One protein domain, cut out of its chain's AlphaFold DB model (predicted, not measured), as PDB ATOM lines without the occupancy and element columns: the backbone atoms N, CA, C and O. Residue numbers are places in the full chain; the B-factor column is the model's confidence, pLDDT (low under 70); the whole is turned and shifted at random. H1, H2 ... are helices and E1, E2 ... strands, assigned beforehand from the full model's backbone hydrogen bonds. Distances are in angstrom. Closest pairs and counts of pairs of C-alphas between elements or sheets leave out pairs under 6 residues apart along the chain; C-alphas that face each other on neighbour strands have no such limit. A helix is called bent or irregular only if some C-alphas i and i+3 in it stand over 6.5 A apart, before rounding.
ATOM      1  N   ASN A  71     -22.810  -1.632  45.250       94.31
ATOM      2  CA  ASN A  71     -22.847  -0.304  44.631       94.31
ATOM      3  C   ASN A  71     -21.542  -0.003  43.894       94.31
ATOM      4  O   ASN A  71     -21.568   0.545  42.791       94.31
ATOM      5  N   GLU A  72     -20.403  -0.355  44.491       94.81
ATOM      6  CA  GLU A  72     -19.100  -0.192  43.848       94.81
ATOM      7  C   GLU A  72     -18.999  -1.050  42.584       94.81
ATOM      8  O   GLU A  72     -18.623  -0.543  41.522       94.81
ATOM      9  N   ILE A  73     -19.403  -2.319  42.683       96.31
ATOM     10  CA  ILE A  73     -19.414  -3.253  41.559       96.31
ATOM     11  C   ILE A  73     -20.371  -2.756  40.479       96.31
ATOM     12  O   ILE A  73     -19.981  -2.649  39.318       96.31
ATOM     13  N   TYR A  74     -21.597  -2.380  40.853       94.81
ATOM     14  CA  TYR A  74     -22.587  -1.864  39.913       94.81
ATOM     15  C   TYR A  74     -22.069  -0.653  39.130       94.81
ATOM     16  O   TYR A  74     -22.322  -0.556  37.933       94.81
ATOM     17  N   ARG A  75     -21.323   0.262  39.761       93.75
ATOM     18  CA  ARG A  75     -20.755   1.441  39.081       93.75
ATOM     19  C   ARG A  75     -19.582   1.108  38.159       93.75
ATOM     20  O   ARG A  75     -19.411   1.787  37.153       93.75
ATOM     21  N   HIS A  76     -18.795   0.090  38.495       95.50
ATOM     22  CA  HIS A  76     -17.621  -0.328  37.724       95.50
ATOM     23  C   HIS A  76     -17.951  -1.236  36.542       95.50
ATOM     24  O   HIS A  76     -17.280  -1.155  35.514       95.50
ATOM     25  N   VAL A  77     -18.952  -2.113  36.670       96.38
ATOM     26  CA  VAL A  77     -19.420  -2.909  35.531       96.38
ATOM     27  C   VAL A  77     -19.963  -1.927  34.484       96.38
ATOM     28  O   VAL A  77     -20.778  -1.066  34.826       96.38
ATOM     29  N   PRO A  78     -19.539  -2.006  33.218       94.62
ATOM     30  CA  PRO A  78     -20.014  -1.101  32.184       94.62
ATOM     31  C   PRO A  78     -21.345  -1.561  31.599       94.62
ATOM     32  O   PRO A  78     -21.701  -2.741  31.636       94.62
ATOM     33  N   PHE A  79     -22.075  -0.592  31.054       93.94
ATOM     34  CA  PHE A  79     -23.259  -0.855  30.251       93.94
ATOM     35  C   PHE A  79     -22.873  -1.291  28.835       93.94
ATOM     36  O   PHE A  79     -21.929  -0.754  28.252       93.94
ATOM     37  N   CYS A  80     -23.627  -2.225  28.270       94.88
ATOM     38  CA  CYS A  80     -23.562  -2.595  26.866       94.88
ATOM     39  C   CYS A  80     -24.969  -2.777  26.284       94.88
ATOM     40  O   CYS A  80     -25.951  -2.973  27.007       94.88
ATOM     41  N   SER A  81     -25.048  -2.700  24.956       94.06
ATOM     42  CA  SER A  81     -26.259  -3.058  24.227       94.06
ATOM     43  C   SER A  81     -26.251  -4.547  23.899       94.06
ATOM     44  O   SER A  81     -25.195  -5.111  23.601       94.06
ATOM     45  N   VAL A  82     -27.429  -5.166  23.874       93.62
ATOM     46  CA  VAL A  82     -27.594  -6.576  23.476       93.62
ATOM     47  C   VAL A  82     -27.161  -6.838  22.031       93.62
ATOM     48  O   VAL A  82     -26.810  -7.964  21.688       93.62
ATOM     49  N   TRP A  83     -27.127  -5.791  21.200       90.56
ATOM     50  CA  TRP A  83     -26.705  -5.850  19.799       90.56
ATOM     51  C   TRP A  83     -25.207  -5.583  19.600       90.56
ATOM     52  O   TRP A  83     -24.668  -5.865  18.532       90.56
ATOM     53  N   ASN A  84     -24.524  -5.029  20.607       90.69
ATOM     54  CA  ASN A  84     -23.102  -4.698  20.545       90.69
ATOM     55  C   ASN A  84     -22.436  -4.871  21.918       90.69
ATOM     56  O   ASN A  84     -22.212  -3.913  22.667       90.69
ATOM     57  N   ILE A  85     -22.125  -6.123  22.240       89.69
ATOM     58  CA  ILE A  85     -21.514  -6.507  23.509       89.69
ATOM     59  C   ILE A  85     -20.018  -6.205  23.450       89.69
ATOM     60  O   ILE A  85     -19.258  -6.849  22.729       89.69
ATOM     61  N   SER A  86     -19.580  -5.223  24.234       87.38
ATOM     62  CA  SER A  86     -18.174  -4.836  24.328       87.38
ATOM     63  C   SER A  86     -17.821  -4.352  25.736       87.38
ATOM     64  O   SER A  86     -18.697  -4.004  26.525       87.38
ATOM     65  N   ASN A  87     -16.520  -4.345  26.040       85.38
ATOM     66  CA  ASN A  87     -15.923  -3.705  27.218       85.38
ATOM     67  C   ASN A  87     -16.341  -4.232  28.600       85.38
ATOM     68  O   ASN A  87     -16.252  -3.480  29.554       85.38
ATOM     69  N   GLY A  88     -16.760  -5.487  28.762       92.69
ATOM     70  CA  GLY A  88     -17.118  -6.017  30.084       92.69
ATOM     71  C   GLY A  88     -15.920  -6.242  31.010       92.69
ATOM     72  O   GLY A  88     -14.762  -6.079  30.619       92.69
ATOM     73  N   ILE A  89     -16.197  -6.657  32.247       95.81
ATOM     74  CA  ILE A  89     -15.158  -6.870  33.264       95.81
ATOM     75  C   ILE A  89     -15.150  -8.296  33.810       95.81
ATOM     76  O   ILE A  89     -16.188  -8.941  33.950       95.81
ATOM     77  N   ASN A  90     -13.974  -8.783  34.193       95.31
ATOM     78  CA  ASN A  90     -13.861  -9.997  34.993       95.31
ATOM     79  C   ASN A  90     -13.909  -9.623  36.485       95.31
ATOM     80  O   ASN A  90     -12.946  -9.071  37.020       95.31
ATOM     81  N   MET A  91     -15.021  -9.920  37.167       93.75
ATOM     82  CA  MET A  91     -15.214  -9.528  38.571       93.75
ATOM     83  C   MET A  91     -14.204 -10.177  39.528       93.75
ATOM     84  O   MET A  91     -13.822  -9.550  40.512       93.75
ATOM     85  N   GLN A  92     -13.711 -11.385  39.233       91.19
ATOM     86  CA  GLN A  92     -12.675 -12.028  40.054       91.19
ATOM     87  C   GLN A  92     -11.347 -11.281  39.960       91.19
ATOM     88  O   GLN A  92     -10.632 -11.143  40.947       91.19
ATOM     89  N   GLN A  93     -11.013 -10.775  38.775       89.00
ATOM     90  CA  GLN A  93      -9.770 -10.039  38.566       89.00
ATOM     91  C   GLN A  93      -9.844  -8.619  39.132       89.00
ATOM     92  O   GLN A  93      -8.863  -8.154  39.702       89.00
ATOM     93  N   VAL A  94     -10.995  -7.954  38.994       91.44
ATOM     94  CA  VAL A  94     -11.175  -6.552  39.406       91.44
ATOM     95  C   VAL A  94     -11.444  -6.421  40.906       91.44
ATOM     96  O   VAL A  94     -10.852  -5.566  41.553       91.44
ATOM     97  N   PHE A  95     -12.306  -7.274  41.467       93.06
ATOM     98  CA  PHE A  95     -12.737  -7.188  42.870       93.06
ATOM     99  C   PHE A  95     -12.166  -8.293  43.755       93.06
ATOM    100  O   PHE A  95     -12.454  -8.323  44.950       93.06
ATOM    101  N   HIS A  96     -11.366  -9.201  43.187       91.75
ATOM    102  CA  HIS A  96     -10.733 -10.295  43.925       91.75
ATOM    103  C   HIS A  96     -11.758 -11.109  44.720       91.75
ATOM    104  O   HIS A  96     -11.608 -11.272  45.929       91.75
ATOM    105  N   LEU A  97     -12.809 -11.569  44.036       93.25
ATOM    106  CA  LEU A  97     -13.912 -12.360  44.593       93.25
ATOM    107  C   LEU A  97     -13.775 -13.844  44.224       93.25
ATOM    108  O   LEU A  97     -13.215 -14.176  43.176       93.25
ATOM    109  N   GLY A  98     -14.320 -14.719  45.071       90.25
ATOM    110  CA  GLY A  98     -14.482 -16.145  44.761       90.25
ATOM    111  C   GLY A  98     -15.564 -16.399  43.707       90.25
ATOM    112  O   GLY A  98     -16.382 -15.521  43.431       90.25
ATOM    113  N   ASP A  99     -15.580 -17.599  43.123       90.81
ATOM    114  CA  ASP A  99     -16.599 -18.028  42.149       90.81
ATOM    115  C   ASP A  99     -18.025 -17.852  42.700       90.81
ATOM    116  O   ASP A  99     -18.874 -17.245  42.046       90.81
ATOM    117  N   ASP A 100     -18.283 -18.325  43.922       95.06
ATOM    118  CA  ASP A 100     -19.624 -18.292  44.517       95.06
ATOM    119  C   ASP A 100     -20.075 -16.845  44.805       95.06
ATOM    120  O   ASP A 100     -21.218 -16.482  44.520       95.06
ATOM    121  N   GLN A 101     -19.159 -15.986  45.276       96.12
ATOM    122  CA  GLN A 101     -19.408 -14.546  45.434       96.12
ATOM    123  C   GLN A 101     -19.735 -13.878  44.093       96.12
ATOM    124  O   GLN A 101     -20.643 -13.053  44.015       96.12
ATOM    125  N   VAL A 102     -19.009 -14.225  43.025       97.00
ATOM    126  CA  VAL A 102     -19.261 -13.698  41.678       97.00
ATOM    127  C   VAL A 102     -20.639 -14.107  41.175       97.00
ATOM    128  O   VAL A 102     -21.360 -13.255  40.658       97.00
ATOM    129  N   VAL A 103     -21.033 -15.369  41.364       96.38
ATOM    130  CA  VAL A 103     -22.363 -15.865  40.980       96.38
ATOM    131  C   VAL A 103     -23.464 -15.127  41.742       96.38
ATOM    132  O   VAL A 103     -24.436 -14.679  41.134       96.38
ATOM    133  N   GLU A 104     -23.311 -14.951  43.056       96.81
ATOM    134  CA  GLU A 104     -24.285 -14.237  43.887       96.81
ATOM    135  C   GLU A 104     -24.438 -12.769  43.462       96.81
ATOM    136  O   GLU A 104     -25.559 -12.277  43.292       96.81
ATOM    137  N   VAL A 105     -23.319 -12.076  43.233       97.44
ATOM    138  CA  VAL A 105     -23.314 -10.682  42.773       97.44
ATOM    139  C   VAL A 105     -23.933 -10.565  41.383       97.44
ATOM    140  O   VAL A 105     -24.809  -9.722  41.179       97.44
ATOM    141  N   ALA A 106     -23.526 -11.417  40.437       97.19
ATOM    142  CA  ALA A 106     -24.051 -11.410  39.075       97.19
ATOM    143  C   ALA A 106     -25.566 -11.636  39.067       97.19
ATOM    144  O   ALA A 106     -26.286 -10.925  38.369       97.19
ATOM    145  N   LYS A 107     -26.057 -12.556  39.902       96.56
ATOM    146  CA  LYS A 107     -27.488 -12.817  40.061       96.56
ATOM    147  C   LYS A 107     -28.229 -11.620  40.658       96.56
ATOM    148  O   LYS A 107     -29.266 -11.220  40.138       96.56
ATOM    149  N   THR A 108     -27.693 -11.037  41.728       96.06
ATOM    150  CA  THR A 108     -28.323  -9.911  42.440       96.06
ATOM    151  C   THR A 108     -28.424  -8.665  41.562       96.06
ATOM    152  O   THR A 108     -29.442  -7.976  41.567       96.06
ATOM    153  N   LEU A 109     -27.383  -8.397  40.773       96.44
ATOM    154  CA  LEU A 109     -27.314  -7.257  39.858       96.44
ATOM    155  C   LEU A 109     -27.876  -7.567  38.456       96.44
ATOM    156  O   LEU A 109     -27.827  -6.696  37.589       96.44
ATOM    157  N   LYS A 110     -28.395  -8.784  38.226       96.88
ATOM    158  CA  LYS A 110     -28.873  -9.289  36.925       96.88
ATOM    159  C   LYS A 110     -27.863  -9.068  35.783       96.88
ATOM    160  O   LYS A 110     -28.234  -8.665  34.681       96.88
ATOM    161  N   LEU A 111     -26.575  -9.303  36.034       97.25
ATOM    162  CA  LEU A 111     -25.515  -9.102  35.040       97.25
ATOM    163  C   LEU A 111     -25.546 -10.192  33.968       97.25
ATOM    164  O   LEU A 111     -25.760 -11.368  34.264       97.25
ATOM    165  N   LEU A 112     -25.254  -9.810  32.728       97.12
ATOM    166  CA  LEU A 112     -24.960 -10.767  31.668       97.12
ATOM    167  C   LEU A 112     -23.540 -11.305  31.869       97.12
ATOM    168  O   LEU A 112     -22.610 -10.516  32.034       97.12
ATOM    169  N   ASN A 113     -23.371 -12.629  31.816       95.31
ATOM    170  CA  ASN A 113     -22.065 -13.289  31.844       95.31
ATOM    171  C   ASN A 113     -21.801 -14.002  30.514       95.31
ATOM    172  O   ASN A 113     -22.545 -14.907  30.137       95.31
ATOM    173  N   ILE A 114     -20.713 -13.627  29.843       94.12
ATOM    174  CA  ILE A 114     -20.195 -14.315  28.659       94.12
ATOM    175  C   ILE A 114     -18.717 -14.598  28.902       94.12
ATOM    176  O   ILE A 114     -17.917 -13.675  29.035       94.12
ATOM    177  N   ASN A 115     -18.338 -15.878  28.948       91.50
ATOM    178  CA  ASN A 115     -16.947 -16.312  29.130       91.50
ATOM    179  C   ASN A 115     -16.244 -15.667  30.347       91.50
ATOM    180  O   ASN A 115     -15.093 -15.244  30.249       91.50
ATOM    181  N   ASN A 116     -16.932 -15.586  31.495       91.38
ATOM    182  CA  ASN A 116     -16.470 -14.954  32.746       91.38
ATOM    183  C   ASN A 116     -16.287 -13.428  32.672       91.38
ATOM    184  O   ASN A 116     -15.706 -12.818  33.577       91.38
ATOM    185  N   ILE A 117     -16.798 -12.804  31.613       95.81
ATOM    186  CA  ILE A 117     -16.869 -11.358  31.461       95.81
ATOM    187  C   ILE A 117     -18.301 -10.914  31.742       95.81
ATOM    188  O   ILE A 117     -19.257 -11.488  31.224       95.81
ATOM    189  N   HIS A 118     -18.427  -9.892  32.580       97.38
ATOM    190  CA  HIS A 118     -19.691  -9.415  33.115       97.38
ATOM    191  C   HIS A 118     -20.038  -8.045  32.550       97.38
ATOM    192  O   HIS A 118     -19.172  -7.172  32.420       97.38
ATOM    193  N   PHE A 119     -21.322  -7.866  32.254       97.00
ATOM    194  CA  PHE A 119     -21.864  -6.668  31.629       97.00
ATOM    195  C   PHE A 119     -23.202  -6.290  32.267       97.00
ATOM    196  O   PHE A 119     -23.971  -7.163  32.680       97.00
ATOM    197  N   LYS A 120     -23.515  -4.994  32.289       95.69
ATOM    198  CA  LYS A 120     -24.888  -4.522  32.493       95.69
ATOM    199  C   LYS A 120     -25.530  -4.295  31.137       95.69
ATOM    200  O   LYS A 120     -24.944  -3.626  30.293       95.69
ATOM    201  N   ILE A 121     -26.747  -4.776  30.949       96.44
ATOM    202  CA  ILE A 121     -27.528  -4.411  29.768       96.44
ATOM    203  C   ILE A 121     -28.159  -3.036  29.992       96.44
ATOM    204  O   ILE A 121     -28.680  -2.759  31.073       96.44
ATOM    205  N   CYS A 122     -28.085  -2.158  28.988       95.38
ATOM    206  CA  CYS A 122     -28.734  -0.845  29.019       95.38
ATOM    207  C   CYS A 122     -30.237  -0.984  29.289       95.38
ATOM    208  O   CYS A 122     -30.896  -1.828  28.681       95.38
ATOM    209  N   TYR A 123     -30.816  -0.113  30.121       95.94
ATOM    210  CA  TYR A 123     -32.238  -0.216  30.476       95.94
ATOM    211  C   TYR A 123     -33.183  -0.107  29.282       95.94
ATOM    212  O   TYR A 123     -34.256  -0.701  29.309       95.94
ATOM    213  N   HIS A 124     -32.780   0.605  28.229       95.56
ATOM    214  CA  HIS A 124     -33.489   0.615  26.954       95.56
ATOM    215  C   HIS A 124     -33.713  -0.800  26.396       95.56
ATOM    216  O   HIS A 124     -34.846  -1.161  26.091       95.56
ATOM    217  N   ASP A 125     -32.652  -1.603  26.324       96.50
ATOM    218  CA  ASP A 125     -32.705  -2.949  25.756       96.50
ATOM    219  C   ASP A 125     -33.430  -3.907  26.712       96.50
ATOM    220  O   ASP A 125     -34.211  -4.745  26.271       96.50
ATOM    221  N   ILE A 126     -33.253  -3.745  28.034       97.06
ATOM    222  CA  ILE A 126     -34.032  -4.517  29.019       97.06
ATOM    223  C   ILE A 126     -35.526  -4.231  28.859       97.06
ATOM    224  O   ILE A 126     -36.322  -5.165  28.828       97.06
ATOM    225  N   LYS A 127     -35.908  -2.953  28.723       95.75
ATOM    226  CA  LYS A 127     -37.294  -2.527  28.498       95.75
ATOM    227  C   LYS A 127     -37.876  -3.201  27.252       95.75
ATOM    228  O   LYS A 127     -38.980  -3.731  27.323       95.75
ATOM    229  N   GLU A 128     -37.150  -3.201  26.135       95.44
ATOM    230  CA  GLU A 128     -37.585  -3.875  24.903       95.44
ATOM    231  C   GLU A 128     -37.770  -5.382  25.102       95.44
ATOM    232  O   GLU A 128     -38.800  -5.927  24.707       95.44
ATOM    233  N   ILE A 129     -36.829  -6.038  25.789       96.44
ATOM    234  CA  ILE A 129     -36.910  -7.467  26.109       96.44
ATOM    235  C   ILE A 129     -38.152  -7.774  26.945       96.44
ATOM    236  O   ILE A 129     -38.932  -8.641  26.558       96.44
ATOM    237  N   VAL A 130     -38.375  -7.073  28.063       96.25
ATOM    238  CA  VAL A 130     -39.514  -7.376  28.950       96.25
ATOM    239  C   VAL A 130     -40.861  -7.050  28.300       96.25
ATOM    240  O   VAL A 130     -41.821  -7.791  28.506       96.25
ATOM    241  N   CYS A 131     -40.933  -6.003  27.467       94.69
ATOM    242  CA  CYS A 131     -42.132  -5.694  26.682       94.69
ATOM    243  C   CYS A 131     -42.409  -6.789  25.648       94.69
ATOM    244  O   CYS A 131     -43.540  -7.259  25.524       94.69
ATOM    245  N   TYR A 132     -41.372  -7.234  24.935       95.12
ATOM    246  CA  TYR A 132     -41.514  -8.310  23.964       95.12
ATOM    247  C   TYR A 132     -41.937  -9.613  24.646       95.12
ATOM    248  O   TYR A 132     -42.925 -10.214  24.227       95.12
ATOM    249  N   MET A 133     -41.283  -9.992  25.752       95.25
ATOM    250  CA  MET A 133     -41.666 -11.159  26.553       95.25
ATOM    251  C   MET A 133     -43.139 -11.096  26.954       95.25
ATOM    252  O   MET A 133     -43.855 -12.071  26.755       95.25
ATOM    253  N   ASN A 134     -43.615  -9.946  27.440       94.31
ATOM    254  CA  ASN A 134     -45.021  -9.764  27.792       94.31
ATOM    255  C   ASN A 134     -45.970  -9.984  26.604       94.31
ATOM    256  O   ASN A 134     -47.010 -10.611  26.779       94.31
ATOM    257  N   SER A 135     -45.591  -9.520  25.408       92.38
ATOM    258  CA  SER A 135     -46.415  -9.628  24.196       92.38
ATOM    259  C   SER A 135     -46.530 -11.051  23.637       92.38
ATOM    260  O   SER A 135     -47.503 -11.357  22.950       92.38
ATOM    261  N   VAL A 136     -45.558 -11.926  23.927       93.12
ATOM    262  CA  VAL A 136     -45.518 -13.301  23.396       93.12
ATOM    263  C   VAL A 136     -45.650 -14.392  24.463       93.12
ATOM    264  O   VAL A 136     -45.676 -15.567  24.104       93.12
ATOM    265  N   LYS A 137     -45.742 -14.053  25.758       90.50
ATOM    266  CA  LYS A 137     -45.739 -15.029  26.871       90.50
ATOM    267  C   LYS A 137     -46.856 -16.075  26.809       90.50
ATOM    268  O   LYS A 137     -46.653 -17.188  27.281       90.50
ATOM    269  N   ASP A 138     -48.002 -15.734  26.219       89.69
ATOM    270  CA  ASP A 138     -49.156 -16.636  26.092       89.69
ATOM    271  C   ASP A 138     -49.080 -17.519  24.831       89.69
ATOM    272  O   ASP A 138     -49.940 -18.370  24.599       89.69
ATOM    273  N   ASN A 139     -48.048 -17.335  24.001       91.06
ATOM    274  CA  ASN A 139     -47.820 -18.161  22.826       91.06
ATOM    275  C   ASN A 139     -47.225 -19.526  23.244       91.06
ATOM    276  O   ASN A 139     -46.195 -19.555  23.923       91.06
ATOM    277  N   PRO A 140     -47.796 -20.665  22.803       89.00
ATOM    278  CA  PRO A 140     -47.237 -21.997  23.062       89.00
ATOM    279  C   PRO A 140     -45.773 -22.168  22.620       89.00
ATOM    280  O   PRO A 140     -45.041 -22.980  23.185       89.00
ATOM    281  N   GLU A 141     -45.328 -21.382  21.640       90.25
ATOM    282  CA  GLU A 141     -43.966 -21.348  21.102       90.25
ATOM    283  C   GLU A 141     -43.138 -20.178  21.668       90.25
ATOM    284  O   GLU A 141     -42.167 -19.748  21.047       90.25
ATOM    285  N   PHE A 142     -43.471 -19.669  22.862       86.44
ATOM    286  CA  PHE A 142     -42.794 -18.540  23.523       86.44
ATOM    287  C   PHE A 142     -41.260 -18.592  23.429       86.44
ATOM    288  O   PHE A 142     -40.613 -17.611  23.064       86.44
ATOM    289  N   SER A 143     -40.665 -19.757  23.705       84.25
ATOM    290  CA  SER A 143     -39.212 -19.926  23.619       84.25
ATOM    291  C   SER A 143     -38.682 -19.687  22.200       84.25
ATOM    292  O   SER A 143     -37.639 -19.061  22.061       84.25
ATOM    293  N   GLN A 144     -39.380 -20.140  21.156       88.56
ATOM    294  CA  GLN A 144     -38.966 -19.929  19.761       88.56
ATOM    295  C   GLN A 144     -39.143 -18.464  19.346       88.56
ATOM    296  O   GLN A 144     -38.277 -17.898  18.689       88.56
ATOM    297  N   MET A 145     -40.209 -17.803  19.809       89.19
ATOM    298  CA  MET A 145     -40.422 -16.371  19.557       89.19
ATOM    299  C   MET A 145     -39.271 -15.504  20.092       89.19
ATOM    300  O   MET A 145     -38.985 -14.445  19.535       89.19
ATOM    301  N   MET A 146     -38.579 -15.952  21.142       91.38
ATOM    302  CA  MET A 146     -37.412 -15.272  21.717       91.38
ATOM    303  C   MET A 146     -36.102 -15.471  20.924       91.38
ATOM    304  O   MET A 146     -35.097 -14.862  21.289       91.38
ATOM    305  N   ASP A 147     -36.087 -16.263  19.842       90.00
ATOM    306  CA  ASP A 147     -34.887 -16.507  19.012       90.00
ATOM    307  C   ASP A 147     -34.441 -15.288  18.183       90.00
ATOM    308  O   ASP A 147     -33.401 -15.324  17.526       90.00
ATOM    309  N   ILE A 148     -35.180 -14.176  18.252       91.62
ATOM    310  CA  ILE A 148     -34.740 -12.879  17.717       91.62
ATOM    311  C   ILE A 148     -33.515 -12.321  18.461       91.62
ATOM    312  O   ILE A 148     -32.792 -11.486  17.918       91.62
ATOM    313  N   TYR A 149     -33.285 -12.768  19.699       93.75
ATOM    314  CA  TYR A 149     -32.143 -12.366  20.511       93.75
ATOM    315  C   TYR A 149     -31.010 -13.393  20.417       93.75
ATOM    316  O   TYR A 149     -31.270 -14.595  20.308       93.75
ATOM    317  N   PRO A 150     -29.740 -12.960  20.539       92.75
ATOM    318  CA  PRO A 150     -28.616 -13.884  20.631       92.75
ATOM    319  C   PRO A 150     -28.814 -14.930  21.748       92.75
ATOM    320  O   PRO A 150     -29.375 -14.589  22.793       92.75
ATOM    321  N   PRO A 151     -28.313 -16.173  21.596       92.94
ATOM    322  CA  PRO A 151     -28.565 -17.255  22.553       92.94
ATOM    323  C   PRO A 151     -28.215 -16.918  24.009       92.94
ATOM    324  O   PRO A 151     -28.985 -17.241  24.914       92.94
ATOM    325  N   ASP A 152     -27.093 -16.228  24.240       93.69
ATOM    326  CA  ASP A 152     -26.672 -15.804  25.582       93.69
ATOM    327  C   ASP A 152     -27.639 -14.775  26.188       93.69
ATOM    328  O   ASP A 152     -27.978 -14.865  27.368       93.69
ATOM    329  N   ILE A 153     -28.149 -13.847  25.368       95.75
ATOM    330  CA  ILE A 153     -29.142 -12.843  25.774       95.75
ATOM    331  C   ILE A 153     -30.481 -13.507  26.072       95.75
ATOM    332  O   ILE A 153     -31.075 -13.228  27.108       95.75
ATOM    333  N   LYS A 154     -30.938 -14.418  25.206       94.94
ATOM    334  CA  LYS A 154     -32.167 -15.188  25.423       94.94
ATOM    335  C   LYS A 154     -32.098 -15.962  26.738       94.94
ATOM    336  O   LYS A 154     -33.018 -15.881  27.546       94.94
ATOM    337  N   LYS A 155     -31.006 -16.697  26.965       95.06
ATOM    338  CA  LYS A 155     -30.802 -17.472  28.193       95.06
ATOM    339  C   LYS A 155     -30.826 -16.572  29.429       95.06
ATOM    340  O   LYS A 155     -31.549 -16.873  30.372       95.06
ATOM    341  N   TRP A 156     -30.077 -15.472  29.399       96.44
ATOM    342  CA  TRP A 156     -30.054 -14.477  30.470       96.44
ATOM    343  C   TRP A 156     -31.446 -13.876  30.724       96.44
ATOM    344  O   TRP A 156     -31.898 -13.821  31.865       96.44
ATOM    345  N   ALA A 157     -32.171 -13.497  29.672       96.25
ATOM    346  CA  ALA A 157     -33.490 -12.891  29.803       96.25
ATOM    347  C   ALA A 157     -34.499 -13.842  30.471       96.25
ATOM    348  O   ALA A 157     -35.213 -13.446  31.390       96.25
ATOM    349  N   LEU A 158     -34.509 -15.111  30.054       94.31
ATOM    350  CA  LEU A 158     -35.383 -16.146  30.615       94.31
ATOM    351  C   LEU A 158     -35.035 -16.518  32.064       94.31
ATOM    352  O   LEU A 158     -35.889 -17.021  32.788       94.31
ATOM    353  N   GLU A 159     -33.791 -16.296  32.488       95.25
ATOM    354  CA  GLU A 159     -33.362 -16.532  33.867       95.25
ATOM    355  C   GLU A 159     -33.834 -15.421  34.819       95.25
ATOM    356  O   GLU A 159     -34.203 -15.699  35.963       95.25
ATOM    357  N   PHE A 160     -33.828 -14.164  34.361       96.00
ATOM    358  CA  PHE A 160     -33.974 -12.992  35.232       96.00
ATOM    359  C   PHE A 160     -35.297 -12.233  35.126       96.00
ATOM    360  O   PHE A 160     -35.560 -11.385  35.994       96.00
ATOM    361  N   PHE A 161     -36.100 -12.501  34.095       96.06
ATOM    362  CA  PHE A 161     -37.337 -11.774  33.825       96.06
ATOM    363  C   PHE A 161     -38.505 -12.711  33.554       96.06
ATOM    364  O   PHE A 161     -38.355 -13.816  33.036       96.06
ATOM    365  N   LYS A 162     -39.695 -12.224  33.888       93.06
ATOM    366  CA  LYS A 162     -40.979 -12.856  33.574       93.06
ATOM    367  C   LYS A 162     -41.744 -12.085  32.501       93.06
ATOM    368  O   LYS A 162     -42.646 -12.648  31.889       93.06
ATOM    369  N   GLY A 163     -41.401 -10.816  32.278       92.31
ATOM    370  CA  GLY A 163     -42.158  -9.918  31.414       92.31
ATOM    371  C   GLY A 163     -43.511  -9.554  32.024       92.31
ATOM    372  O   GLY A 163     -44.509  -9.485  31.312       92.31
ATOM    373  N   ASP A 164     -43.589  -9.388  33.345       93.25
ATOM    374  CA  ASP A 164     -44.807  -8.888  33.990       93.25
ATOM    375  C   ASP A 164     -44.896  -7.352  33.936       93.25
ATOM    376  O   ASP A 164     -43.962  -6.655  33.532       93.25
ATOM    377  N   LEU A 165     -46.060  -6.811  34.293       94.19
ATOM    378  CA  LEU A 165     -46.323  -5.375  34.199       94.19
ATOM    379  C   LEU A 165     -45.460  -4.547  35.159       94.19
ATOM    380  O   LEU A 165     -45.086  -3.425  34.823       94.19
ATOM    381  N   ASN A 166     -45.084  -5.098  36.316       95.38
ATOM    382  CA  ASN A 166     -44.210  -4.405  37.259       95.38
ATOM    383  C   ASN A 166     -42.776  -4.323  36.723       95.38
ATOM    384  O   ASN A 166     -42.135  -3.278  36.838       95.38
ATOM    385  N   GLU A 167     -42.288  -5.388  36.080       95.19
ATOM    386  CA  GLU A 167     -41.014  -5.383  35.355       95.19
ATOM    387  C   GLU A 167     -41.005  -4.346  34.238       95.19
ATOM    388  O   GLU A 167     -40.097  -3.513  34.177       95.19
ATOM    389  N   ILE A 168     -42.034  -4.352  33.388       95.56
ATOM    390  CA  ILE A 168     -42.178  -3.369  32.310       95.56
ATOM    391  C   ILE A 168     -42.178  -1.949  32.881       95.56
ATOM    392  O   ILE A 168     -41.427  -1.096  32.401       95.56
ATOM    393  N   GLY A 169     -42.967  -1.702  33.931       95.88
ATOM    394  CA  GLY A 169     -43.072  -0.398  34.579       95.88
ATOM    395  C   GLY A 169     -41.722   0.084  35.097       95.88
ATOM    396  O   GLY A 169     -41.280   1.180  34.749       95.88
ATOM    397  N   LEU A 170     -41.017  -0.765  35.848       96.88
ATOM    398  CA  LEU A 170     -39.712  -0.429  36.405       96.88
ATOM    399  C   LEU A 170     -38.690  -0.102  35.310       96.88
ATOM    400  O   LEU A 170     -38.028   0.933  35.386       96.88
ATOM    401  N   TYR A 171     -38.548  -0.953  34.290       96.44
ATOM    402  CA  TYR A 171     -37.530  -0.741  33.255       96.44
ATOM    403  C   TYR A 171     -37.877   0.410  32.302       96.44
ATOM    404  O   TYR A 171     -36.966   1.087  31.821       96.44
ATOM    405  N   CYS A 172     -39.162   0.726  32.105       95.81
ATOM    406  CA  CYS A 172     -39.575   1.975  31.461       95.81
ATOM    407  C   CYS A 172     -39.114   3.195  32.271       95.81
ATOM    408  O   CYS A 172     -38.482   4.095  31.715       95.81
ATOM    409  N   MET A 173     -39.377   3.215  33.582       96.75
ATOM    410  CA  MET A 173     -38.951   4.309  34.458       96.75
ATOM    411  C   MET A 173     -37.431   4.468  34.486       96.75
ATOM    412  O   MET A 173     -36.936   5.583  34.356       96.75
ATOM    413  N   LEU A 174     -36.685   3.368  34.616       96.06
ATOM    414  CA  LEU A 174     -35.222   3.384  34.625       96.06
ATOM    415  C   LEU A 174     -34.650   3.908  33.298       96.06
ATOM    416  O   LEU A 174     -33.773   4.771  33.307       96.06
ATOM    417  N   CYS A 175     -35.198   3.469  32.158       95.44
ATOM    418  CA  CYS A 175     -34.812   3.974  30.837       95.44
ATOM    419  C   CYS A 175     -35.097   5.479  30.674       95.44
ATOM    420  O   CYS A 175     -34.354   6.183  29.983       95.44
ATOM    421  N   LEU A 176     -36.184   5.981  31.264       95.62
ATOM    422  CA  LEU A 176     -36.546   7.397  31.222       95.62
ATOM    423  C   LEU A 176     -35.723   8.248  32.197       95.62
ATOM    424  O   LEU A 176     -35.368   9.374  31.847       95.62
ATOM    425  N   ASP A 177     -35.385   7.726  33.378       95.00
ATOM    426  CA  ASP A 177     -34.509   8.389  34.353       95.00
ATOM    427  C   ASP A 177     -33.105   8.612  33.777       95.00
ATOM    428  O   ASP A 177     -32.588   9.720  33.880       95.00
ATOM    429  N   GLU A 178     -32.535   7.634  33.059       91.50
ATOM    430  CA  GLU A 178     -31.249   7.804  32.351       91.50
ATOM    431  C   GLU A 178     -31.272   8.955  31.335       91.50
ATOM    432  O   GLU A 178     -30.263   9.626  31.112       91.50
ATOM    433  N   LYS A 179     -32.438   9.212  30.732       91.81
ATOM    434  CA  LYS A 179     -32.657  10.300  29.769       91.81
ATOM    435  C   LYS A 179     -33.156  11.592  30.426       91.81
ATOM    436  O   LYS A 179     -33.474  12.538  29.710       91.81
ATOM    437  N   ASN A 180     -33.238  11.644  31.758       92.69
ATOM    438  CA  ASN A 180     -33.824  12.745  32.530       92.69
ATOM    439  C   ASN A 180     -35.254  13.120  32.081       92.69
ATOM    440  O   ASN A 180     -35.629  14.292  32.095       92.69
ATOM    441  N   ASN A 181     -36.058  12.134  31.673       94.44
ATOM    442  CA  ASN A 181     -37.390  12.339  31.099       94.44
ATOM    443  C   ASN A 181     -38.475  11.491  31.789       94.44
ATOM    444  O   ASN A 181     -39.353  10.927  31.140       94.44
ATOM    445  N   LEU A 182     -38.432  11.393  33.122       94.19
ATOM    446  CA  LEU A 182     -39.426  10.633  33.895       94.19
ATOM    447  C   LEU A 182     -40.873  11.093  33.660       94.19
ATOM    448  O   LEU A 182     -41.791  10.289  33.759       94.19
ATOM    449  N   GLN A 183     -41.091  12.355  33.279       93.69
ATOM    450  CA  GLN A 183     -42.428  12.884  32.981       93.69
ATOM    451  C   GLN A 183     -43.112  12.181  31.796       93.69
ATOM    452  O   GLN A 183     -44.338  12.134  31.738       93.69
ATOM    453  N   ALA A 184     -42.340  11.580  30.883       94.62
ATOM    454  CA  ALA A 184     -42.873  10.813  29.758       94.62
ATOM    455  C   ALA A 184     -43.348   9.399  30.137       94.62
ATOM    456  O   ALA A 184     -43.830   8.670  29.270       94.62
ATOM    457  N   PHE A 185     -43.239   9.000  31.407       94.88
ATOM    458  CA  PHE A 185     -43.589   7.651  31.840       94.88
ATOM    459  C   PHE A 185     -45.077   7.334  31.676       94.88
ATOM    460  O   PHE A 185     -45.403   6.329  31.057       94.88
ATOM    461  N   LEU A 186     -45.984   8.191  32.158       92.38
ATOM    462  CA  LEU A 186     -47.429   7.953  32.027       92.38
ATOM    463  C   LEU A 186     -47.911   7.907  30.563       92.38
ATOM    464  O   LEU A 186     -48.674   6.997  30.237       92.38
ATOM    465  N   PRO A 187     -47.492   8.827  29.666       92.12
ATOM    466  CA  PRO A 187     -47.769   8.694  28.236       92.12
ATOM    467  C   PRO A 187     -47.268   7.366  27.656       92.12
ATOM    468  O   PRO A 187     -48.042   6.655  27.026       92.12
ATOM    469  N   MET A 188     -46.015   6.991  27.938       90.75
ATOM    470  CA  MET A 188     -45.425   5.739  27.454       90.75
ATOM    471  C   MET A 188     -46.162   4.506  27.990       90.75
ATOM    472  O   MET A 188     -46.387   3.553  27.252       90.75
ATOM    473  N   TRP A 189     -46.565   4.518  29.260       92.19
ATOM    474  CA  TRP A 189     -47.311   3.422  29.876       92.19
ATOM    475  C   TRP A 189     -48.635   3.165  29.154       92.19
ATOM    476  O   TRP A 189     -48.929   2.026  28.806       92.19
ATOM    477  N   LYS A 190     -49.385   4.232  28.855       89.75
ATOM    478  CA  LYS A 190     -50.668   4.158  28.136       89.75
ATOM    479  C   LYS A 190     -50.537   3.682  26.690       89.75
ATOM    480  O   LYS A 190     -51.503   3.179  26.129       89.75
ATOM    481  N   GLU A 191     -49.374   3.874  26.071       87.25
ATOM    482  CA  GLU A 191     -49.090   3.341  24.734       87.25
ATOM    483  C   GLU A 191     -48.747   1.845  24.772       87.25
ATOM    484  O   GLU A 191     -49.031   1.124  23.817       87.25
ATOM    485  N   LEU A 192     -48.131   1.377  25.861       84.81
ATOM    486  CA  LEU A 192     -47.652   0.001  25.999       84.81
ATOM    487  C   LEU A 192     -48.704  -0.954  26.564       84.81
ATOM    488  O   LEU A 192     -48.668  -2.145  26.254       84.81
ATOM    489  N   THR A 193     -49.603  -0.468  27.419       81.69
ATOM    490  CA  THR A 193     -50.552  -1.314  28.146       81.69
ATOM    491  C   THR A 193     -51.945  -0.686  28.165       81.69
ATOM    492  O   THR A 193     -52.110   0.531  28.095       81.69
ATOM    493  N   ILE A 194     -52.968  -1.540  28.249       75.44
ATOM    494  CA  ILE A 194     -54.369  -1.120  28.432       75.44
ATOM    495  C   ILE A 194     -54.683  -0.951  29.931       75.44
ATOM    496  O   ILE A 194     -55.690  -0.351  30.299       75.44
ATOM    497  N   GLU A 195     -53.834  -1.494  30.803       83.50
ATOM    498  CA  GLU A 195     -54.050  -1.527  32.245       83.50
ATOM    499  C   GLU A 195     -53.562  -0.243  32.917       83.50
ATOM    500  O   GLU A 195     -52.503   0.301  32.594       83.50
ATOM    501  N   ASP A 196     -54.310   0.220  33.916       84.94
ATOM    502  CA  ASP A 196     -53.839   1.294  34.780       84.94
ATOM    503  C   ASP A 196     -52.639   0.827  35.607       84.94
ATOM    504  O   ASP A 196     -52.523  -0.330  36.022       84.94
ATOM    505  N   ILE A 197     -51.729   1.755  35.875       88.19
ATOM    506  CA  ILE A 197     -50.560   1.455  36.687       88.19
ATOM    507  C   ILE A 197     -50.947   1.237  38.152       88.19
ATOM    508  O   ILE A 197     -51.523   2.107  38.807       88.19
ATOM    509  N   ASN A 198     -50.542   0.099  38.714       92.00
ATOM    510  CA  ASN A 198     -50.604  -0.123  40.153       92.00
ATOM    511  C   ASN A 198     -49.321   0.392  40.822       92.00
ATOM    512  O   ASN A 198     -48.328  -0.328  40.938       92.00
ATOM    513  N   VAL A 199     -49.350   1.650  41.271       93.00
ATOM    514  CA  VAL A 199     -48.198   2.319  41.899       93.00
ATOM    515  C   VAL A 199     -47.662   1.539  43.104       93.00
ATOM    516  O   VAL A 199     -46.452   1.346  43.218       93.00
ATOM    517  N   ASN A 200     -48.545   1.044  43.974       93.81
ATOM    518  CA  ASN A 200     -48.142   0.314  45.178       93.81
ATOM    519  C   ASN A 200     -47.416  -0.987  44.826       93.81
ATOM    520  O   ASN A 200     -46.334  -1.247  45.351       93.81
ATOM    521  N   SER A 201     -47.955  -1.756  43.876       94.12
ATOM    522  CA  SER A 201     -47.313  -2.990  43.411       94.12
ATOM    523  C   SER A 201     -45.949  -2.724  42.768       94.12
ATOM    524  O   SER A 201     -44.995  -3.468  43.005       94.12
ATOM    525  N   LEU A 202     -45.813  -1.624  42.022       94.94
ATOM    526  CA  LEU A 202     -44.540  -1.241  41.417       94.94
ATOM    527  C   LEU A 202     -43.492  -0.832  42.466       94.94
ATOM    528  O   LEU A 202     -42.328  -1.218  42.349       94.94
ATOM    529  N   ILE A 203     -43.884  -0.089  43.507       95.12
ATOM    530  CA  ILE A 203     -42.995   0.262  44.628       95.12
ATOM    531  C   ILE A 203     -42.558  -0.999  45.383       95.12
ATOM    532  O   ILE A 203     -41.372  -1.155  45.687       95.12
ATOM    533  N   GLU A 204     -43.487  -1.915  45.668       95.25
ATOM    534  CA  GLU A 204     -43.180  -3.208  46.287       95.25
ATOM    535  C   GLU A 204     -42.180  -3.999  45.444       95.25
ATOM    536  O   GLU A 204     -41.146  -4.424  45.962       95.25
ATOM    537  N   TYR A 205     -42.418  -4.118  44.135       95.00
ATOM    538  CA  TYR A 205     -41.498  -4.793  43.221       95.00
ATOM    539  C   TYR A 205     -40.111  -4.137  43.219       95.00
ATOM    540  O   TYR A 205     -39.105  -4.827  43.394       95.00
ATOM    541  N   MET A 206     -40.037  -2.807  43.132       95.25
ATOM    542  CA  MET A 206     -38.783  -2.041  43.195       95.25
ATOM    543  C   MET A 206     -38.017  -2.245  44.515       95.25
ATOM    544  O   MET A 206     -36.802  -2.051  44.579       95.25
ATOM    545  N   ASN A 207     -38.701  -2.651  45.588       93.69
ATOM    546  CA  ASN A 207     -38.066  -3.024  46.848       93.69
ATOM    547  C   ASN A 207     -37.442  -4.422  46.849       93.69
ATOM    548  O   ASN A 207     -36.557  -4.671  47.664       93.69
ATOM    549  N   THR A 208     -37.838  -5.291  45.921       93.62
ATOM    550  CA  THR A 208     -37.298  -6.654  45.785       93.62
ATOM    551  C   THR A 208     -36.091  -6.756  44.854       93.62
ATOM    552  O   THR A 208     -35.347  -7.732  44.923       93.62
ATOM    553  N   VAL A 209     -35.879  -5.759  43.994       94.06
ATOM    554  CA  VAL A 209     -34.797  -5.744  43.005       94.06
ATOM    555  C   VAL A 209     -33.735  -4.709  43.351       94.06
ATOM    556  O   VAL A 209     -34.005  -3.693  43.996       94.06
ATOM    557  N   PHE A 210     -32.505  -4.957  42.904       94.75
ATOM    558  CA  PHE A 210     -31.435  -3.985  43.060       94.75
ATOM    559  C   PHE A 210     -31.676  -2.774  42.148       94.75
ATOM    560  O   PHE A 210     -31.703  -2.892  40.923       94.75
ATOM    561  N   VAL A 211     -31.806  -1.601  42.762       93.62
ATOM    562  CA  VAL A 211     -31.779  -0.286  42.115       93.62
ATOM    563  C   VAL A 211     -30.901   0.599  42.989       93.62
ATOM    564  O   VAL A 211     -31.051   0.585  44.212       93.62
ATOM    565  N   GLU A 212     -29.987   1.366  42.391       91.81
ATOM    566  CA  GLU A 212     -29.114   2.253  43.163       91.81
ATOM    567  C   GLU A 212     -29.957   3.219  44.014       91.81
ATOM    568  O   GLU A 212     -30.882   3.852  43.504       91.81
ATOM    569  N   ASN A 213     -29.629   3.366  45.304       91.06
ATOM    570  CA  ASN A 213     -30.465   4.089  46.276       91.06
ATOM    571  C   ASN A 213     -30.918   5.475  45.791       91.06
ATOM    572  O   ASN A 213     -32.097   5.800  45.868       91.06
ATOM    573  N   LYS A 214     -30.006   6.272  45.216       92.12
ATOM    574  CA  LYS A 214     -30.340   7.610  44.696       92.12
ATOM    575  C   LYS A 214     -31.333   7.568  43.536       92.12
ATOM    576  O   LYS A 214     -32.152   8.472  43.406       92.12
ATOM    577  N   GLN A 215     -31.221   6.572  42.661       93.69
ATOM    578  CA  GLN A 215     -32.153   6.382  41.553       93.69
ATOM    579  C   GLN A 215     -33.506   5.927  42.093       93.69
ATOM    580  O   GLN A 215     -34.522   6.546  41.798       93.69
ATOM    581  N   LYS A 216     -33.504   4.939  42.989       95.38
ATOM    582  CA  LYS A 216     -34.702   4.431  43.657       95.38
ATOM    583  C   LYS A 216     -35.494   5.526  44.377       95.38
ATOM    584  O   LYS A 216     -36.702   5.625  44.192       95.38
ATOM    585  N   GLU A 217     -34.823   6.390  45.137       94.62
ATOM    586  CA  GLU A 217     -35.445   7.540  45.808       94.62
ATOM    587  C   GLU A 217     -36.130   8.493  44.817       94.62
ATOM    588  O   GLU A 217     -37.254   8.935  45.067       94.62
ATOM    589  N   ARG A 218     -35.491   8.793  43.674       95.25
ATOM    590  CA  ARG A 218     -36.095   9.629  42.622       95.25
ATOM    591  C   ARG A 218     -37.335   8.977  42.022       95.25
ATOM    592  O   ARG A 218     -38.346   9.659  41.861       95.25
ATOM    593  N   LEU A 219     -37.262   7.681  41.713       96.44
ATOM    594  CA  LEU A 219     -38.380   6.939  41.133       96.44
ATOM    595  C   LEU A 219     -39.568   6.875  42.097       96.44
ATOM    596  O   LEU A 219     -40.680   7.208  41.702       96.44
ATOM    597  N   ILE A 220     -39.335   6.525  43.366       95.00
ATOM    598  CA  ILE A 220     -40.385   6.481  44.398       95.00
ATOM    599  C   ILE A 220     -41.013   7.865  44.586       95.00
ATOM    600  O   ILE A 220     -42.234   7.985  44.642       95.00
ATOM    601  N   LYS A 221     -40.198   8.928  44.628       94.81
ATOM    602  CA  LYS A 221     -40.711  10.298  44.721       94.81
ATOM    603  C   LYS A 221     -41.639  10.633  43.550       94.81
ATOM    604  O   LYS A 221     -42.697  11.203  43.779       94.81
ATOM    605  N   TYR A 222     -41.256  10.279  42.323       95.25
ATOM    606  CA  TYR A 222     -42.104  10.478  41.147       95.25
ATOM    607  C   TYR A 222     -43.398   9.651  41.225       95.25
ATOM    608  O   TYR A 222     -44.477  10.182  40.979       95.25
ATOM    609  N   LEU A 223     -43.315   8.380  41.624       93.81
ATOM    610  CA  LEU A 223     -44.487   7.511  41.762       93.81
ATOM    611  C   LEU A 223     -45.506   8.056  42.767       93.81
ATOM    612  O   LEU A 223     -46.698   8.054  42.484       93.81
ATOM    613  N   ASN A 224     -45.045   8.603  43.890       92.38
ATOM    614  CA  ASN A 224     -45.938   9.231  44.861       92.38
ATOM    615  C   ASN A 224     -46.635  10.477  44.281       92.38
ATOM    616  O   ASN A 224     -47.805  10.689  44.557       92.38
ATOM    617  N   THR A 225     -45.969  11.257  43.416       91.81
ATOM    618  CA  THR A 225     -46.595  12.443  42.789       91.81
ATOM    619  C   THR A 225     -47.667  12.133  41.749       91.81
ATOM    620  O   THR A 225     -48.421  13.030  41.401       91.81
ATOM    621  N   ILE A 226     -47.702  10.909  41.214       86.19
ATOM    622  CA  ILE A 226     -48.749  10.475  40.275       86.19
ATOM    623  C   ILE A 226     -49.825   9.619  40.955       86.19
ATOM    624  O   ILE A 226     -50.807   9.264  40.306       86.19
ATOM    625  N   HIS A 227     -49.610   9.232  42.217       73.44
ATOM    626  CA  HIS A 227     -50.591   8.505  43.020       73.44
ATOM    627  C   HIS A 227     -51.593   9.458  43.694       73.44
ATOM    628  O   HIS A 227     -52.757   9.077  43.847       73.44
ATOM    629  N   ASP A 228     -51.128  10.653  44.074       52.31
ATOM    630  CA  ASP A 228     -51.925  11.766  44.612       52.31
ATOM    631  C   ASP A 228     -52.678  12.535  43.508       52.31
ATOM    632  O   ASP A 228     -53.832  12.953  43.767       52.31
TER     633      ASP A 228
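This is residues 71 to 228 of the 228 residues of an uncharacterized protein of Ordospora colligata OC4 (UniProt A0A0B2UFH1). Two unequal lobes stand side by side: in the larger, helix H7 lies in the middle, with H4 and H8 running back along one side of it and the helical hairpin of H9 and H10 laid across the opposite side. The smaller lobe is built on a two-stranded hairpin, E1 and E2, with H3 over one of its faces, H1 and H2 at its E2 side, and residues 77 to 90 looping out and back beside it; H6 fills the place between E1 and H4, and H5 makes an outlying corner. The printed part has 158 residues, in the order H1, H2, H3, E1, E2, H4, H5, H6, H7, H8, H9, H10, and the class is mostly helix. The sheet, of order E1 - E2, is antiparallel. The whole is compact, with a radius of gyration of the C-alphas of 16.2 A, and spans 47 by 39 by 24 A.

E1, residues 112 to 114, and E2, residues 117 to 121, form an antiparallel hairpin at 147 degrees, with N 112 and O 119 2.9 A apart and N 119 and O 112 3.0 A apart, both within hydrogen-bond range. Residues 79 to 80 pair in parallel with residues 120 to 121 of E2. H1, residues 71 to 76, and E2 are near each other. H3, residues 99 to 108, comes closest to E1 at the C-alphas of Ala 106 and Leu 112, 7.5 A apart. H2, residues 91 to 95, and H3 only just touch, with 3 pairs of C-alphas within 8 A, the closest being Met 91 and Val 102 at 6.6 A. H6, residues 151 to 160, comes closest to E1 at the C-alphas of Leu 112 and Trp 156, 6.4 A apart. H4, residues 123 to 136, is close to H6 but not clearly touching, the closest C-alphas being those of Ile 129 and Ala 157 at 7.4 A. H5, residues 142 to 148, forms a helical hairpin with H4; they only just touch, with 3 pairs of C-alphas within 8 A, the closest being Val 136 and Phe 142 at 5.9 A. The hub is H7, residues 165 to 178, which touches four helices. It touches H4 at a shallow tilt of 23 degrees, opposite ways, closest at the C-alphas of Tyr 123 and Cys 175, 4.9 A apart. H8, residues 182 to 192, forms a helical hairpin with H7 at a steep tilt of 38 degrees, closest at the C-alphas of Leu 176 and Leu 182, 5.1 A apart. H9, residues 199 to 208, touches residues 166 to 170 of H7, about perpendicular at 80 degrees, closest at the C-alphas of Asn 166 and Leu 202, 5.2 A apart. H10, residues 213 to 227, forms a helical hairpin with H9 at a shallow tilt of 15 degrees, closest at the C-alphas of Val 199 and Leu 223, 6.4 A apart. H10 and H7 only just touch, with 3 pairs of C-alphas within 8 A, the closest being Met 173 and Leu 219 at 7.2 A. In H1, H2, H3, H4, H6, H7, H9 and H10 every O i to N i+4 pair is within hydrogen-bond range; H8 has 5 of 7, and H5 has 1 of 3 beside 3 of 4 O i to N i+3 pairs.

H1 begins at C-alpha 71, (-22.847, -0.304, 44.631). E2 is 12.8 A long and H3 14.3 A. H4 measures 19.9 A and H7 20.1 A, from C-alpha 165 at (-46.323, -5.375, 34.199). H8 is 15.6 A long and irregular, with C-alphas 183 and 186 7.1 A apart; H5 is only just irregular, with C-alphas 145 and 148 6.9 A apart. H10, 20.9 A, ends at C-alpha 227, (-50.591, 8.505, 43.020).

The two C-alphas farthest apart are those of Gln 93 and Asp 228, at 47.8 A. The printed part has no cut. The link from H1 to H2, 14 residues, is long. Mean pLDDT of the printed part is 93.0, and residue 228, the chain's last, is under 70.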